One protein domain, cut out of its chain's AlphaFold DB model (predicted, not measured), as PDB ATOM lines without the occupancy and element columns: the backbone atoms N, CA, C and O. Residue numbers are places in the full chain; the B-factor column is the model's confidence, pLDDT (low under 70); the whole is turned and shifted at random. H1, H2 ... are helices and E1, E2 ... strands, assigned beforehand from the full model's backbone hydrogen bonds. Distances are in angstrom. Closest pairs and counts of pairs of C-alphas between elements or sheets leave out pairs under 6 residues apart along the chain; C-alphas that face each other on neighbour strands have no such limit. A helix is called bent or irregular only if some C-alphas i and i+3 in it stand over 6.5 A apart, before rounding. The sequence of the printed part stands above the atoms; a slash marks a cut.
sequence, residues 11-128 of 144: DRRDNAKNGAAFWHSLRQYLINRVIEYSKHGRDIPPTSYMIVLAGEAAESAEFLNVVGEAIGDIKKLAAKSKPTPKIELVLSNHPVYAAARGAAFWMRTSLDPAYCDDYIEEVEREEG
ATOM      1  N   ASP A  11      10.551   4.040  36.970       76.38
ATOM      2  CA  ASP A  11       9.268   3.502  37.426       76.38
ATOM      3  C   ASP A  11       8.223   3.479  36.297       76.38
ATOM      4  O   ASP A  11       7.430   2.543  36.178       76.38
ATOM      5  N   ARG A  12       8.232   4.481  35.411       76.06
ATOM      6  CA  ARG A  12       7.343   4.538  34.243       76.06
ATOM      7  C   ARG A  12       7.742   3.540  33.165       76.06
ATOM      8  O   ARG A  12       6.845   3.020  32.507       76.06
ATOM      9  N   ARG A  13       9.041   3.261  32.987       75.94
ATOM     10  CA  ARG A  13       9.533   2.211  32.078       75.94
ATOM     11  C   ARG A  13       9.034   0.841  32.528       75.94
ATOM     12  O   ARG A  13       8.492   0.106  31.712       75.94
ATOM     13  N   ASP A  14       9.173   0.528  33.812       69.50
ATOM     14  CA  ASP A  14       8.836  -0.796  34.353       69.50
ATOM     15  C   ASP A  14       7.323  -1.054  34.338       69.50
ATOM     16  O   ASP A  14       6.870  -2.181  34.157       69.50
ATOM     17  N   ASN A  15       6.535   0.017  34.440       66.88
ATOM     18  CA  ASN A  15       5.083  -0.021  34.293       66.88
ATOM     19  C   ASN A  15       4.606   0.158  32.840       66.88
ATOM     20  O   ASN A  15       3.401   0.099  32.567       66.88
ATOM     21  N   ALA A  16       5.511   0.407  31.887       69.12
ATOM     22  CA  ALA A  16       5.139   0.534  30.491       69.12
ATOM     23  C   ALA A  16       4.795  -0.847  29.937       69.12
ATOM     24  O   ALA A  16       5.599  -1.773  29.962       69.12
ATOM     25  N   LYS A  17       3.617  -0.965  29.315       66.69
ATOM     26  CA  LYS A  17       3.215  -2.189  28.599       66.69
ATOM     27  C   LYS A  17       4.183  -2.569  27.464       66.69
ATOM     28  O   LYS A  17       4.108  -3.679  26.953       66.69
ATOM     29  N   ASN A  18       5.042  -1.638  27.039       77.75
ATOM     30  CA  ASN A  18       6.039  -1.824  25.993       77.75
ATOM     31  C   ASN A  18       7.261  -0.913  26.242       77.75
ATOM     32  O   ASN A  18       7.200   0.292  25.986       77.75
ATOM     33  N   GLY A  19       8.378  -1.489  26.698       80.81
ATOM     34  CA  GLY A  19       9.629  -0.759  26.939       80.81
ATOM     35  C   GLY A  19      10.222  -0.107  25.681       80.81
ATOM     36  O   GLY A  19      10.768   0.990  25.754       80.81
ATOM     37  N   ALA A  20      10.024  -0.698  24.496       85.19
ATOM     38  CA  ALA A  20      10.485  -0.096  23.243       85.19
ATOM     39  C   ALA A  20       9.747   1.217  22.929       85.19
ATOM     40  O   ALA A  20      10.350   2.171  22.439       85.19
ATOM     41  N   ALA A  21       8.455   1.302  23.264       86.62
ATOM     42  CA  ALA A  21       7.681   2.531  23.099       86.62
ATOM     43  C   ALA A  21       8.148   3.639  24.059       86.62
ATOM     44  O   ALA A  21       8.184   4.811  23.673       86.62
ATOM     45  N   PHE A  22       8.549   3.276  25.283       89.50
ATOM     46  CA  PHE A  22       9.150   4.207  26.242       89.50
ATOM     47  C   PHE A  22      10.451   4.801  25.687       89.50
ATOM     48  O   PHE A  22      10.580   6.021  25.577       89.50
ATOM     49  N   TRP A  23      11.374   3.943  25.248       90.50
ATOM     50  CA  TRP A  23      12.661   4.362  24.693       90.50
ATOM     51  C   TRP A  23      12.518   5.203  23.422       90.50
ATOM     52  O   TRP A  23      13.172   6.238  23.281       90.50
ATOM     53  N   HIS A  24      11.602   4.820  22.530       91.25
ATOM     54  CA  HIS A  24      11.275   5.616  21.351       91.25
ATOM     55  C   HIS A  24      10.768   7.015  21.732       91.25
ATOM     56  O   HIS A  24      11.219   8.015  21.170       91.25
ATOM     57  N   SER A  25       9.873   7.098  22.721       91.06
ATOM     58  CA  SER A  25       9.328   8.372  23.205       91.06
ATOM     59  C   SER A  25      10.411   9.259  23.820       91.06
ATOM     60  O   SER A  25      10.432  10.461  23.555       91.06
ATOM     61  N   LEU A  26      11.343   8.676  24.584       91.31
ATOM     62  CA  LEU A  26      12.486   9.396  25.145       91.31
ATOM     63  C   LEU A  26      13.377   9.977  24.041       91.31
ATOM     64  O   LEU A  26      13.690  11.166  24.071       91.31
ATOM     65  N   ARG A  27      13.740   9.178  23.027       93.81
ATOM     66  CA  ARG A  27      14.535   9.654  21.881       93.81
ATOM     67  C   ARG A  27      13.861  10.830  21.177       93.81
ATOM     68  O   ARG A  27      14.505  11.853  20.955       93.81
ATOM     69  N   GLN A  28      12.570  10.709  20.857       93.88
ATOM     70  CA  GLN A  28      11.822  11.785  20.199       93.88
ATOM     71  C   GLN A  28      11.753  13.048  21.060       93.88
ATOM     72  O   GLN A  28      11.928  14.154  20.550       93.88
ATOM     73  N   TYR A  29      11.554  12.894  22.369       91.94
ATOM     74  CA  TYR A  29      11.551  14.017  23.298       91.94
ATOM     75  C   TYR A  29      12.882  14.776  23.294       91.94
ATOM     76  O   TYR A  29      12.885  15.997  23.142       91.94
ATOM     77  N   LEU A  30      14.012  14.067  23.396       89.50
ATOM     78  CA  LEU A  30      15.344  14.681  23.380       89.50
ATOM     79  C   LEU A  30      15.600  15.462  22.081       89.50
ATOM     80  O   LEU A  30      16.074  16.597  22.124       89.50
ATOM     81  N   ILE A  31      15.236  14.885  20.931       90.44
ATOM     82  CA  ILE A  31      15.374  15.537  19.620       90.44
ATOM     83  C   ILE A  31      14.512  16.804  19.556       90.44
ATOM     84  O   ILE A  31      15.001  17.872  19.177       90.44
ATOM     85  N   ASN A  32      13.246  16.714  19.969       89.38
ATOM     86  CA  ASN A  32      12.320  17.845  19.943       89.38
ATOM     87  C   ASN A  32      12.788  18.991  20.838       89.38
ATOM     88  O   ASN A  32      12.716  20.142  20.420       89.38
ATOM     89  N   ARG A  33      13.352  18.697  22.016       85.62
ATOM     90  CA  ARG A  33      13.903  19.729  22.904       85.62
ATOM     91  C   ARG A  33      15.017  20.534  22.244       85.62
ATOM     92  O   ARG A  33      15.045  21.754  22.380       85.62
ATOM     93  N   VAL A  34      15.900  19.881  21.491       80.88
ATOM     94  CA  VAL A  34      16.955  20.582  20.741       80.88
ATOM     95  C   VAL A  34      16.361  21.443  19.624       80.88
ATOM     96  O   VAL A  34      16.792  22.579  19.432       80.88
ATOM     97  N   ILE A  35      15.344  20.942  18.916       83.00
ATOM     98  CA  ILE A  35      14.640  21.696  17.866       83.00
ATOM     99  C   ILE A  35      13.902  22.913  18.443       83.00
ATOM    100  O   ILE A  35      13.893  23.980  17.840       83.00
ATOM    101  N   GLU A  36      13.252  22.778  19.594       82.56
ATOM    102  CA  GLU A  36      12.575  23.891  20.263       82.56
ATOM    103  C   GLU A  36      13.575  24.956  20.709       82.56
ATOM    104  O   GLU A  36      13.364  26.146  20.473       82.56
ATOM    105  N   TYR A  37      14.695  24.522  21.291       75.75
ATOM    106  CA  TYR A  37      15.745  25.422  21.747       75.75
ATOM    107  C   TYR A  37      16.435  26.163  20.595       75.75
ATOM    108  O   TYR A  37      16.826  27.318  20.755       75.75
ATOM    109  N   SER A  38      16.553  25.545  19.415       72.94
ATOM    110  CA  SER A  38      17.099  26.216  18.228       72.94
ATOM    111  C   SER A  38      16.147  27.252  17.621       72.94
ATOM    112  O   SER A  38      16.604  28.174  16.952       72.94
ATOM    113  N   LYS A  39      14.837  27.144  17.883       73.31
ATOM    114  CA  LYS A  39      13.816  28.113  17.445       73.31
ATOM    115  C   LYS A  39      13.665  29.310  18.382       73.31
ATOM    116  O   LYS A  39      13.072  30.309  17.983       73.31
ATOM    117  N   HIS A  40      14.134  29.217  19.627       64.12
ATOM    118  CA  HIS A  40      14.057  30.321  20.583       64.12
ATOM    119  C   HIS A  40      15.030  31.434  20.195       64.12
ATOM    120  O   HIS A  40      16.172  31.408  20.634       64.12
ATOM    121  N   GLY A  41      14.551  32.362  19.357       51.38
ATOM    122  CA  GLY A  41      14.794  33.815  19.349       51.38
ATOM    123  C   GLY A  41      16.187  34.367  19.652       51.38
ATOM    124  O   GLY A  41      16.283  35.524  20.036       51.38
ATOM    125  N   ARG A  42      17.254  33.577  19.542       59.12
ATOM    126  CA  ARG A  42      18.613  34.060  19.742       59.12
ATOM    127  C   ARG A  42      19.077  34.710  18.451       59.12
ATOM    128  O   ARG A  42      19.104  34.053  17.413       59.12
ATOM    129  N   ASP A  43      19.488  35.970  18.552       54.78
ATOM    130  CA  ASP A  43      20.098  36.722  17.449       54.78
ATOM    131  C   ASP A  43      21.355  36.022  16.907       54.78
ATOM    132  O   ASP A  43      21.731  36.190  15.748       54.78
ATOM    133  N   ILE A  44      21.979  35.182  17.741       57.56
ATOM    134  CA  ILE A  44      23.136  34.365  17.395       57.56
ATOM    135  C   ILE A  44      22.753  32.883  17.524       57.56
ATOM    136  O   ILE A  44      22.428  32.421  18.627       57.56
ATOM    137  N   PRO A  45      22.798  32.102  16.430       62.84
ATOM    138  CA  PRO A  45      22.542  30.672  16.498       62.84
ATOM    139  C   PRO A  45      23.589  29.987  17.395       62.84
ATOM    140  O   PRO A  45      24.769  30.343  17.338       62.84
ATOM    141  N   PRO A  46      23.199  28.996  18.220       67.31
ATOM    142  CA  PRO A  46      24.149  28.270  19.058       67.31
ATOM    143  C   PRO A  46      25.259  27.652  18.212       67.31
ATOM    144  O   PRO A  46      24.994  26.907  17.272       67.31
ATOM    145  N   THR A  47      26.503  27.933  18.588       75.62
ATOM    146  CA  THR A  47      27.708  27.361  17.971       75.62
ATOM    147  C   THR A  47      28.066  25.999  18.564       75.62
ATOM    148  O   THR A  47      28.820  25.235  17.958       75.62
ATOM    149  N   SER A  48      27.497  25.654  19.722       79.12
ATOM    150  CA  SER A  48      27.668  24.357  20.361       79.12
ATOM    151  C   SER A  48      26.424  23.897  21.129       79.12
ATOM    152  O   SER A  48      25.615  24.695  21.606       79.12
ATOM    153  N   TYR A  49      26.289  22.578  21.241       78.31
ATOM    154  CA  TYR A  49      25.360  21.892  22.128       78.31
ATOM    155  C   TYR A  49      26.153  20.937  23.012       78.31
ATOM    156  O   TYR A  49      26.988  20.175  22.523       78.31
ATOM    157  N   MET A  50      25.856  20.949  24.305       79.88
ATOM    158  CA  MET A  50      26.435  20.026  25.270       79.88
ATOM    159  C   MET A  50      25.327  19.146  25.835       79.88
ATOM    160  O   MET A  50      24.295  19.641  26.284       79.88
ATOM    161  N   ILE A  51      25.549  17.839  25.798       82.31
ATOM    162  CA  ILE A  51      24.665  16.834  26.378       82.31
ATOM    163  C   ILE A  51      25.426  16.213  27.535       82.31
ATOM    164  O   ILE A  51      26.473  15.605  27.332       82.31
ATOM    165  N   VAL A  52      24.910  16.382  28.748       80.56
ATOM    166  CA  VAL A  52      25.515  15.808  29.950       80.56
ATOM    167  C   VAL A  52      24.644  14.663  30.432       80.56
ATOM    168  O   VAL A  52      23.457  14.868  30.686       80.56
ATOM    169  N   LEU A  53      25.226  13.472  30.563       83.56
ATOM    170  CA  LEU A  53      24.548  12.337  31.181       83.56
ATOM    171  C   LEU A  53      25.126  12.099  32.569       83.56
ATOM    172  O   LEU A  53      26.342  12.045  32.765       83.56
ATOM    173  N   ALA A  54      24.226  11.986  33.536       78.19
ATOM    174  CA  ALA A  54      24.564  11.896  34.938       78.19
ATOM    175  C   ALA A  54      23.533  11.074  35.714       78.19
ATOM    176  O   ALA A  54      22.364  11.015  35.334       78.19
ATOM    177  N   GLY A  55      23.979  10.501  36.833       75.69
ATOM    178  CA  GLY A  55      23.162   9.659  37.702       75.69
ATOM    179  C   GLY A  55      23.076   8.210  37.225       75.69
ATOM    180  O   GLY A  55      23.664   7.840  36.212       75.69
ATOM    181  N   GLU A  56      22.319   7.405  37.964       76.69
ATOM    182  CA  GLU A  56      22.189   5.952  37.780       76.69
ATOM    183  C   GLU A  56      21.743   5.554  36.361       76.69
ATOM    184  O   GLU A  56      22.212   4.568  35.802       76.69
ATOM    185  N   ALA A  57      20.910   6.376  35.711       77.25
ATOM    186  CA  ALA A  57      20.477   6.133  34.334       77.25
ATOM    187  C   ALA A  57      21.641   6.036  33.337       77.25
ATOM    188  O   ALA A  57      21.557   5.278  32.373       77.25
ATOM    189  N   ALA A  58      22.733   6.769  33.578       80.50
ATOM    190  CA  ALA A  58      23.911   6.769  32.716       80.50
ATOM    191  C   ALA A  58      24.719   5.457  32.783       80.50
ATOM    192  O   ALA A  58      25.629   5.278  31.981       80.50
ATOM    193  N   GLU A  59      24.382   4.536  33.690       81.00
ATOM    194  CA  GLU A  59      24.975   3.194  33.772       81.00
ATOM    195  C   GLU A  59      24.195   2.159  32.939       81.00
ATOM    196  O   GLU A  59      24.686   1.064  32.662       81.00
ATOM    197  N   SER A  60      22.983   2.497  32.486       85.88
ATOM    198  CA  SER A  60      22.156   1.604  31.674       85.88
ATOM    199  C   SER A  60      22.582   1.623  30.204       85.88
ATOM    200  O   SER A  60      22.472   2.642  29.520       85.88
ATOM    201  N   ALA A  61      22.985   0.463  29.677       88.56
ATOM    202  CA  ALA A  61      23.344   0.308  28.265       88.56
ATOM    203  C   ALA A  61      22.192   0.676  27.309       88.56
ATOM    204  O   ALA A  61      22.430   1.283  26.266       88.56
ATOM    205  N   GLU A  62      20.945   0.359  27.672       88.62
ATOM    206  CA  GLU A  62      19.764   0.721  26.877       88.62
ATOM    207  C   GLU A  62      19.590   2.237  26.801       88.62
ATOM    208  O   GLU A  62      19.431   2.790  25.712       88.62
ATOM    209  N   PHE A  63      19.680   2.918  27.947       88.56
ATOM    210  CA  PHE A  63      19.600   4.373  28.007       88.56
ATOM    211  C   PHE A  63      20.715   5.027  27.184       88.56
ATOM    212  O   PHE A  63      20.443   5.904  26.365       88.56
ATOM    213  N   LEU A  64      21.961   4.567  27.350       89.94
ATOM    214  CA  LEU A  64      23.105   5.075  26.591       89.94
ATOM    215  C   LEU A  64      22.926   4.872  25.083       89.94
ATOM    216  O   LEU A  64      23.224   5.787  24.314       89.94
ATOM    217  N   ASN A  65      22.403   3.719  24.650       92.88
ATOM    218  CA  ASN A  65      22.128   3.466  23.237       92.88
ATOM    219  C   ASN A  65      21.068   4.435  22.690       92.88
ATOM    220  O   ASN A  65      21.282   5.078  21.664       92.88
ATOM    221  N   VAL A  66      19.958   4.609  23.409       93.25
ATOM    222  CA  VAL A  66      18.862   5.515  23.020       93.25
ATOM    223  C   VAL A  66      19.338   6.967  22.931       93.25
ATOM    224  O   VAL A  66      19.002   7.676  21.978       93.25
ATOM    225  N   VAL A  67      20.157   7.415  23.885       92.06
ATOM    226  CA  VAL A  67      20.779   8.744  23.836       92.06
ATOM    227  C   VAL A  67      21.766   8.844  22.673       92.06
ATOM    228  O   VAL A  67      21.767   9.850  21.966       92.06
ATOM    229  N   GLY A  68      22.579   7.815  22.430       92.62
ATOM    230  CA  GLY A  68      23.508   7.763  21.301       92.62
ATOM    231  C   GLY A  68      22.801   7.901  19.950       92.62
ATOM    232  O   GLY A  68      23.216   8.701  19.108       92.62
ATOM    233  N   GLU A  69      21.685   7.196  19.765       95.06
ATOM    234  CA  GLU A  69      20.824   7.327  18.587       95.06
ATOM    235  C   GLU A  69      20.249   8.742  18.452       95.06
ATOM    236  O   GLU A  69      20.307   9.331  17.367       95.06
ATOM    237  N   ALA A  70      19.745   9.319  19.550       93.69
ATOM    238  CA  ALA A  70      19.234  10.688  19.566       93.69
ATOM    239  C   ALA A  70      20.320  11.701  19.165       93.69
ATOM    240  O   ALA A  70      20.076  12.578  18.338       93.69
ATOM    241  N   ILE A  71      21.543  11.553  19.685       91.62
ATOM    242  CA  ILE A  71      22.702  12.378  19.318       91.62
ATOM    243  C   ILE A  71      23.016  12.243  17.829       91.62
ATOM    244  O   ILE A  71      23.295  13.246  17.168       91.62
ATOM    245  N   GLY A  72      22.970  11.024  17.288       92.38
ATOM    246  CA  GLY A  72      23.154  10.776  15.861       92.38
ATOM    247  C   GLY A  72      22.150  11.551  15.005       92.38
ATOM    248  O   GLY A  72      22.534  12.176  14.014       92.38
ATOM    249  N   ASP A  73      20.882  11.577  15.407       92.88
ATOM    250  CA  ASP A  73      19.848  12.346  14.711       92.88
ATOM    251  C   ASP A  73      20.035  13.855  14.869       92.88
ATOM    252  O   ASP A  73      19.944  14.592  13.885       92.88
ATOM    253  N   ILE A  74      20.376  14.320  16.072       89.44
ATOM    254  CA  ILE A  74      20.675  15.731  16.335       89.44
ATOM    255  C   ILE A  74      21.853  16.195  15.468       89.44
ATOM    256  O   ILE A  74      21.771  17.259  14.861       89.44
ATOM    257  N   LYS A  75      22.910  15.386  15.319       89.06
ATOM    258  CA  LYS A  75      24.041  15.675  14.418       89.06
ATOM    259  C   LYS A  75      23.599  15.810  12.959       89.06
ATOM    260  O   LYS A  75      24.028  16.740  12.279       89.06
ATOM    261  N   LYS A  76      22.713  14.930  12.477       90.38
ATOM    262  CA  LYS A  76      22.155  15.019  11.112       90.38
ATOM    263  C   LYS A  76      21.315  16.280  10.912       90.38
ATOM    264  O   LYS A  76      21.333  16.856   9.826       90.38
ATOM    265  N   LEU A  77      20.569  16.705  11.933       86.19
ATOM    266  CA  LEU A  77      19.810  17.957  11.901       86.19
ATOM    267  C   LEU A  77      20.750  19.168  11.901       86.19
ATOM    268  O   LEU A  77      20.612  20.043  11.051       86.19
ATOM    269  N   ALA A  78      21.741  19.174  12.792       83.50
ATOM    270  CA  ALA A  78      22.756  20.215  12.926       83.50
ATOM    271  C   ALA A  78      23.589  20.415  11.653       83.50
ATOM    272  O   ALA A  78      23.914  21.549  11.313       83.50
ATOM    273  N   ALA A  79      23.892  19.343  10.916       85.75
ATOM    274  CA  ALA A  79      24.633  19.412   9.655       85.75
ATOM    275  C   ALA A  79      23.937  20.255   8.566       85.75
ATOM    276  O   ALA A  79      24.569  20.629   7.581       85.75
ATOM    277  N   LYS A  80      22.641  20.556   8.727       84.06
ATOM    278  CA  LYS A  80      21.881  21.430   7.821       84.06
ATOM    279  C   LYS A  80      22.028  22.920   8.165       84.06
ATOM    280  O   LYS A  80      21.639  23.760   7.358       84.06
ATOM    281  N   SER A  81      22.561  23.251   9.339       77.31
ATOM    282  CA  SER A  81      22.776  24.621   9.811       77.31
ATOM    283  C   SER A  81      24.163  25.138   9.413       77.31
ATOM    284  O   SER A  81      25.110  24.366   9.293       77.31
ATOM    285  N   LYS A  82      24.296  26.458   9.214       79.50
ATOM    286  CA  LYS A  82      25.582  27.129   8.968       79.50
ATOM    287  C   LYS A  82      25.770  28.286   9.964       79.50
ATOM    288  O   LYS A  82      24.911  29.166   9.977       79.50
ATOM    289  N   PRO A  83      26.865  28.316  10.747       79.19
ATOM    290  CA  PRO A  83      27.873  27.259  10.883       79.19
ATOM    291  C   PRO A  83      27.290  25.987  11.526       79.19
ATOM    292  O   PRO A  83      26.299  26.048  12.253       79.19
ATOM    293  N   THR A  84      27.898  24.832  11.246       83.06
ATOM    294  CA  THR A  84      27.498  23.566  11.875       83.06
ATOM    295  C   THR A  84      27.870  23.602  13.359       83.06
ATOM    296  O   THR A  84      29.049  23.777  13.675       83.06
ATOM    297  N   PRO A  85      26.916  23.415  14.282       83.81
ATOM    298  CA  PRO A  85      27.205  23.478  15.706       83.81
ATOM    299  C   PRO A  85      27.994  22.255  16.185       83.81
ATOM    300  O   PRO A  85      27.720  21.119  15.786       83.81
ATOM    301  N   LYS A  86      28.952  22.475  17.092       85.62
ATOM    302  CA  LYS A  86      29.700  21.402  17.761       85.62
ATOM    303  C   LYS A  86      28.796  20.706  18.780       85.62
ATOM    304  O   LYS A  86      28.256  21.361  19.662       85.62
ATOM    305  N   ILE A  87      28.651  19.386  18.693       84.88
ATOM    306  CA  ILE A  87      27.866  18.599  19.659       84.88
ATOM    307  C   ILE A  87      28.818  17.771  20.515       84.88
ATOM    308  O   ILE A  87      29.543  16.926  19.987       84.88
ATOM    309  N   GLU A  88      28.792  18.005  21.822       85.00
ATOM    310  CA  GLU A  88      29.637  17.339  22.810       85.00
ATOM    311  C   GLU A  88      28.794  16.487  23.762       85.00
ATOM    312  O   GLU A  88      27.752  16.927  24.250       85.00
ATOM    313  N   LEU A  89      29.245  15.254  24.006       83.50
ATOM    314  CA  LEU A  89      28.672  14.355  25.002       83.50
ATOM    315  C   LEU A  89      29.628  14.288  26.190       83.50
ATOM    316  O   LEU A  89      30.764  13.840  26.040       83.50
ATOM    317  N   VAL A  90      29.151  14.695  27.360       81.00
ATOM    318  CA  VAL A  90      29.902  14.641  28.612       81.00
ATOM    319  C   VAL A  90      29.358  13.500  29.459       81.00
ATOM    320  O   VAL A  90      28.213  13.530  29.917       81.00
ATOM    321  N   LEU A  91      30.208  12.499  29.670       79.44
ATOM    322  CA  LEU A  91      29.978  11.376  30.570       79.44
ATOM    323  C   LEU A  91      30.909  11.518  31.771       79.44
ATOM    324  O   LEU A  91      32.108  11.758  31.619       79.44
ATOM    325  N   SER A  92      30.366  11.386  32.977       74.94
ATOM    326  CA  SER A  92      31.205  11.341  34.170       74.94
ATOM    327  C   SER A  92      31.761   9.937  34.361       74.94
ATOM    328  O   SER A  92      30.999   8.994  34.538       74.94
ATOM    329  N   ASN A  93      33.086   9.817  34.448       74.50
ATOM    330  CA  ASN A  93      33.749   8.567  34.840       74.50
ATOM    331  C   ASN A  93      33.570   8.245  36.335       74.50
ATOM    332  O   ASN A  93      33.991   7.189  36.792       74.50
ATOM    333  N   HIS A  94      32.994   9.172  37.108       77.06
ATOM    334  CA  HIS A  94      32.743   9.001  38.532       77.06
ATOM    335  C   HIS A  94      31.239   9.170  38.813       77.06
ATOM    336  O   HIS A  94      30.750  10.307  38.763       77.06
ATOM    337  N   PRO A  95      30.500   8.085  39.106       68.25
ATOM    338  CA  PRO A  95      29.037   8.115  39.193       68.25
ATOM    339  C   PRO A  95      28.546   9.033  40.319       68.25
ATOM    340  O   PRO A  95      27.654   9.852  40.104       68.25
ATOM    341  N   VAL A  96      29.230   9.018  41.470       73.69
ATOM    342  CA  VAL A  96      28.924   9.872  42.636       73.69
ATOM    343  C   VAL A  96      28.927  11.369  42.299       73.69
ATOM    344  O   VAL A  96      28.085  12.120  42.781       73.69
ATOM    345  N   TYR A  97      29.845  11.818  41.437       74.00
ATOM    346  CA  TYR A  97      29.981  13.236  41.085       74.00
ATOM    347  C   TYR A  97      29.270  13.602  39.784       74.00
ATOM    348  O   TYR A  97      29.320  14.760  39.372       74.00
ATOM    349  N   ALA A  98      28.617  12.649  39.118       73.19
ATOM    350  CA  ALA A  98      28.048  12.872  37.798       73.19
ATOM    351  C   ALA A  98      26.972  13.967  37.826       73.19
ATOM    352  O   ALA A  98      27.012  14.893  37.016       73.19
ATOM    353  N   ALA A  99      26.057  13.904  38.800       75.44
ATOM    354  CA  ALA A  99      24.996  14.900  38.955       75.44
ATOM    355  C   ALA A  99      25.561  16.290  39.285       75.44
ATOM    356  O   ALA A  99      25.180  17.276  38.655       75.44
ATOM    357  N   ALA A 100      26.528  16.359  40.208       79.75
ATOM    358  CA  ALA A 100      27.196  17.606  40.577       79.75
ATOM    359  C   ALA A 100      27.946  18.230  39.388       79.75
ATOM    360  O   ALA A 100      27.843  19.431  39.156       79.75
ATOM    361  N   ARG A 101      28.642  17.417  38.578       77.25
ATOM    362  CA  ARG A 101      29.292  17.875  37.343       77.25
ATOM    363  C   ARG A 101      28.279  18.411  36.341       77.25
ATOM    364  O   ARG A 101      28.493  19.492  35.805       77.25
ATOM    365  N   GLY A 102      27.175  17.700  36.107       76.06
ATOM    366  CA  GLY A 102      26.115  18.178  35.215       76.06
ATOM    367  C   GLY A 102      25.512  19.504  35.669       76.06
ATOM    368  O   GLY A 102      25.354  20.411  34.853       76.06
ATOM    369  N   ALA A 103      25.267  19.654  36.971       78.88
ATOM    370  CA  ALA A 103      24.807  20.910  37.552       78.88
ATOM    371  C   ALA A 103      25.837  22.039  37.382       78.88
ATOM    372  O   ALA A 103      25.469  23.136  36.968       78.88
ATOM    373  N   ALA A 104      27.123  21.770  37.630       80.00
ATOM    374  CA  ALA A 104      28.196  22.747  37.447       80.00
ATOM    375  C   ALA A 104      28.331  23.192  35.980       80.00
ATOM    376  O   ALA A 104      28.431  24.386  35.704       80.00
ATOM    377  N   PHE A 105      28.267  22.251  35.032       77.06
ATOM    378  CA  PHE A 105      28.272  22.552  33.599       77.06
ATOM    379  C   PHE A 105      27.069  23.404  33.189       77.06
ATOM    380  O   PHE A 105      27.244  24.401  32.491       77.06
ATOM    381  N   TRP A 106      25.866  23.051  33.648       75.56
ATOM    382  CA  TRP A 106      24.664  23.842  33.389       75.56
ATOM    383  C   TRP A 106      24.797  25.264  33.941       75.56
ATOM    384  O   TRP A 106      24.582  26.224  33.199       75.56
ATOM    385  N   MET A 107      25.208  25.400  35.207       77.38
ATOM    386  CA  MET A 107      25.417  26.700  35.847       77.38
ATOM    387  C   MET A 107      26.401  27.547  35.052       77.38
ATOM    388  O   MET A 107      26.061  28.666  34.677       77.38
ATOM    389  N   ARG A 108      27.556  26.983  34.682       73.62
ATOM    390  CA  ARG A 108      28.547  27.665  33.843       73.62
ATOM    391  C   ARG A 108      27.953  28.168  32.526       73.62
ATOM    392  O   ARG A 108      28.250  29.282  32.128       73.62
ATOM    393  N   THR A 109      27.114  27.379  31.851       70.12
ATOM    394  CA  THR A 109      26.488  27.803  30.581       70.12
ATOM    395  C   THR A 109      25.358  28.817  30.742       70.12
ATOM    396  O   THR A 109      24.939  29.415  29.755       70.12
ATOM    397  N   SER A 110      24.832  28.975  31.957       69.56
ATOM    398  CA  SER A 110      23.760  29.925  32.265       69.56
ATOM    399  C   SER A 110      24.262  31.266  32.801       69.56
ATOM    400  O   SER A 110      23.486  32.216  32.851       69.56
ATOM    401  N   LEU A 111      25.530  31.326  33.211       69.88
ATOM    402  CA  LEU A 111      26.189  32.546  33.656       69.88
ATOM    403  C   LEU A 111      26.617  33.378  32.443       69.88
ATOM    404  O   LEU A 111      26.973  32.831  31.397       69.88
ATOM    405  N   ASP A 112      26.562  34.700  32.594       65.31
ATOM    406  CA  ASP A 112      27.121  35.632  31.616       65.31
ATOM    407  C   ASP A 112      28.622  35.330  31.446       65.31
ATOM    408  O   ASP A 112      29.301  35.135  32.457       65.31
ATOM    409  N   PRO A 113      29.162  35.263  30.217       61.38
ATOM    410  CA  PRO A 113      30.602  35.158  30.000       61.38
ATOM    411  C   PRO A 113      31.436  36.136  30.844       61.38
ATOM    412  O   PRO A 113      32.461  35.717  31.376       61.38
ATOM    413  N   ALA A 114      30.957  37.370  31.054       63.09
ATOM    414  CA  ALA A 114      31.632  38.386  31.867       63.09
ATOM    415  C   ALA A 114      31.760  38.003  33.356       63.09
ATOM    416  O   ALA A 114      32.671  38.456  34.036       63.09
ATOM    417  N   TYR A 115      30.910  37.100  33.858       63.62
ATOM    418  CA  TYR A 115      30.996  36.607  35.236       63.62
ATOM    419  C   TYR A 115      32.314  35.865  35.515       63.62
ATOM    420  O   TYR A 115      32.799  35.856  36.644       63.62
ATOM    421  N   CYS A 116      32.884  35.194  34.505       62.66
ATOM    422  CA  CYS A 116      34.164  34.505  34.683       62.66
ATOM    423  C   CYS A 116      35.333  35.491  34.744       62.66
ATOM    424  O   CYS A 116      36.286  35.217  35.467       62.66
ATOM    425  N   ASP A 117      35.244  36.609  34.021       63.59
ATOM    426  CA  ASP A 117      36.297  37.625  33.979       63.59
ATOM    427  C   ASP A 117      36.399  38.326  35.341       63.59
ATOM    428  O   ASP A 117      37.480  38.351  35.926       63.59
ATOM    429  N   ASP A 118      35.263  38.728  35.923       62.94
ATOM    430  CA  ASP A 118      35.212  39.339  37.261       62.94
ATOM    431  C   ASP A 118      35.792  38.410  38.348       62.94
ATOM    432  O   ASP A 118      36.559  38.839  39.210       62.94
ATOM    433  N   TYR A 119      35.470  37.109  38.298       64.31
ATOM    434  CA  TYR A 119      35.986  36.128  39.261       64.31
ATOM    435  C   TYR A 119      37.490  35.867  39.092       64.31
ATOM    436  O   TYR A 119      38.203  35.716  40.083       64.31
ATOM    437  N   ILE A 120      37.985  35.779  37.852       64.88
ATOM    438  CA  ILE A 120      39.417  35.581  37.585       64.88
ATOM    439  C   ILE A 120      40.202  36.808  38.052       64.88
ATOM    440  O   ILE A 120      41.202  36.641  38.745       64.88
ATOM    441  N   GLU A 121      39.720  38.017  37.759       64.75
ATOM    442  CA  GLU A 121      40.339  39.259  38.227       64.75
ATOM    443  C   GLU A 121      40.357  39.355  39.762       64.75
ATOM    444  O   GLU A 121      41.366  39.759  40.345       64.75
ATOM    445  N   GLU A 122      39.284  38.944  40.447       65.19
ATOM    446  CA  GLU A 122      39.249  38.898  41.914       65.19
ATOM    447  C   GLU A 122      40.233  37.879  42.501       65.19
ATOM    448  O   GLU A 122      40.968  38.214  43.434       65.19
ATOM    449  N   VAL A 123      40.302  36.666  41.946       65.94
ATOM    450  CA  VAL A 123      41.248  35.633  42.401       65.94
ATOM    451  C   VAL A 123      42.694  36.050  42.128       65.94
ATOM    452  O   VAL A 123      43.545  35.896  42.999       65.94
ATOM    453  N   GLU A 124      42.992  36.633  40.966       65.38
ATOM    454  CA  GLU A 124      44.334  37.139  40.646       65.38
ATOM    455  C   GLU A 124      44.736  38.328  41.530       65.38
ATOM    456  O   GLU A 124      45.911  38.467  41.883       65.38
ATOM    457  N   ARG A 125      43.772  39.161  41.945       66.25
ATOM    458  CA  ARG A 125      43.985  40.257  42.901       66.25
ATOM    459  C   ARG A 125      44.260  39.752  44.320       66.25
ATOM    460  O   ARG A 125      45.010  40.403  45.049       66.25
ATOM    461  N   GLU A 126      43.651  38.641  44.730       68.06
ATOM    462  CA  GLU A 126      43.759  38.103  46.095       68.06
ATOM    463  C   GLU A 126      44.895  37.085  46.275       68.06
ATOM    464  O   GLU A 126      45.567  37.105  47.306       68.06
ATOM    465  N   GLU A 127      45.158  36.238  45.278       69.31
ATOM    466  CA  GLU A 127      46.171  35.173  45.338       69.31
ATOM    467  C   GLU A 127      47.450  35.495  44.539       69.31
ATOM    468  O   GLU A 127      48.461  34.797  44.669       69.31
ATOM    469  N   GLY A 128      47.445  36.579  43.756       56.78
ATOM    470  CA  GLY A 128      48.519  36.929  42.827       56.78
ATOM    471  C   GLY A 128      48.478  36.095  41.535       56.78
ATOM    472  O   GLY A 128      47.814  35.060  41.470       56.78
TER     473      GLY A 128
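What this domain is: This is residues 11 to 128 of the 144 residues of an uncharacterized protein of Pochonia chlamydosporia 123 (UniProt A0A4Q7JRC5). A short ribbon of two parallel strands, E1 and E2, lies between H4 on one side and H5 on the other, with the long helix H2 side by side with H4. The tiny helix H1 is at one end of the long axis, and at the other end residues 117 to 128, of which 117 to 127 belong to H6, stick out as an arm. The printed part has 118 residues, with six named helices and two named strands in the order H1 H2 E1 H3 H4 E2 H5 H6; the class is mostly helix. The whole is loose, with a radius of gyration of the C-alphas of 17.8 A, and flat, spanning 60 by 38 by 19 A.

How they stand to each other: H1, residues 11 to 14, is close to but not clearly touching H2, residues 19 to 39; the closest C-alphas are those of Arg 13 and Gly 19, 5.9 A apart. H2 touches H4, residues 61 to 78, with the C-alphas of Arg 27 and Ala 70 closest at 5.3 A; they run the same way at a shallow tilt of 33 degrees, only just short of steep. E1, residues 48 to 53, and E2, residues 86 to 91, are parallel neighbours at 16 degrees, with N 51 and O 88 at 2.8 A and N 90 and O 51 at 2.8 A, within hydrogen-bond range. With H4 and H3, residues 56 to 59, between them, they form a strand-helix-strand unit, two parallel neighbour strands joined through helices, with a right-handed crossover. The closest C-alphas of H4 and E2 are those of Lys 75 and Ile 87, 7.1 A apart. For H5, residues 95 to 110, and E1 they are those of Val 52 and Gly 102, 5.8 A apart. H4 and H5 are apart, and H6, residues 114 to 127, touches no helix. Every O i to N i+4 pair is within hydrogen-bond range in H2, H4 and H6, and 10 of 12 are in H5; H1 and H3 are too short for such a pair.

Where its parts are: H1 begins at C-alpha 11, (9.268, 3.502, 37.426). H2 is 30.7 A long, E1 16.5 A, H4 25.1 A and E2 16.3 A, from first to last C-alpha. H5 is 23.5 A long and irregular, with C-alphas 96 and 99 7.4 A apart. H6 is 20.1 A long and ends at C-alpha 127, (46.171, 35.173, 45.338).

The domain as a whole: The two C-alphas farthest apart, those of Lys 17 and Gly 128, are 61.5 A apart. The printed part has no cut, and no link is long. The mean pLDDT of the printed part is 78.1; residues 14 to 17, 40 to 46, 95 and 110 to 128 are under 70.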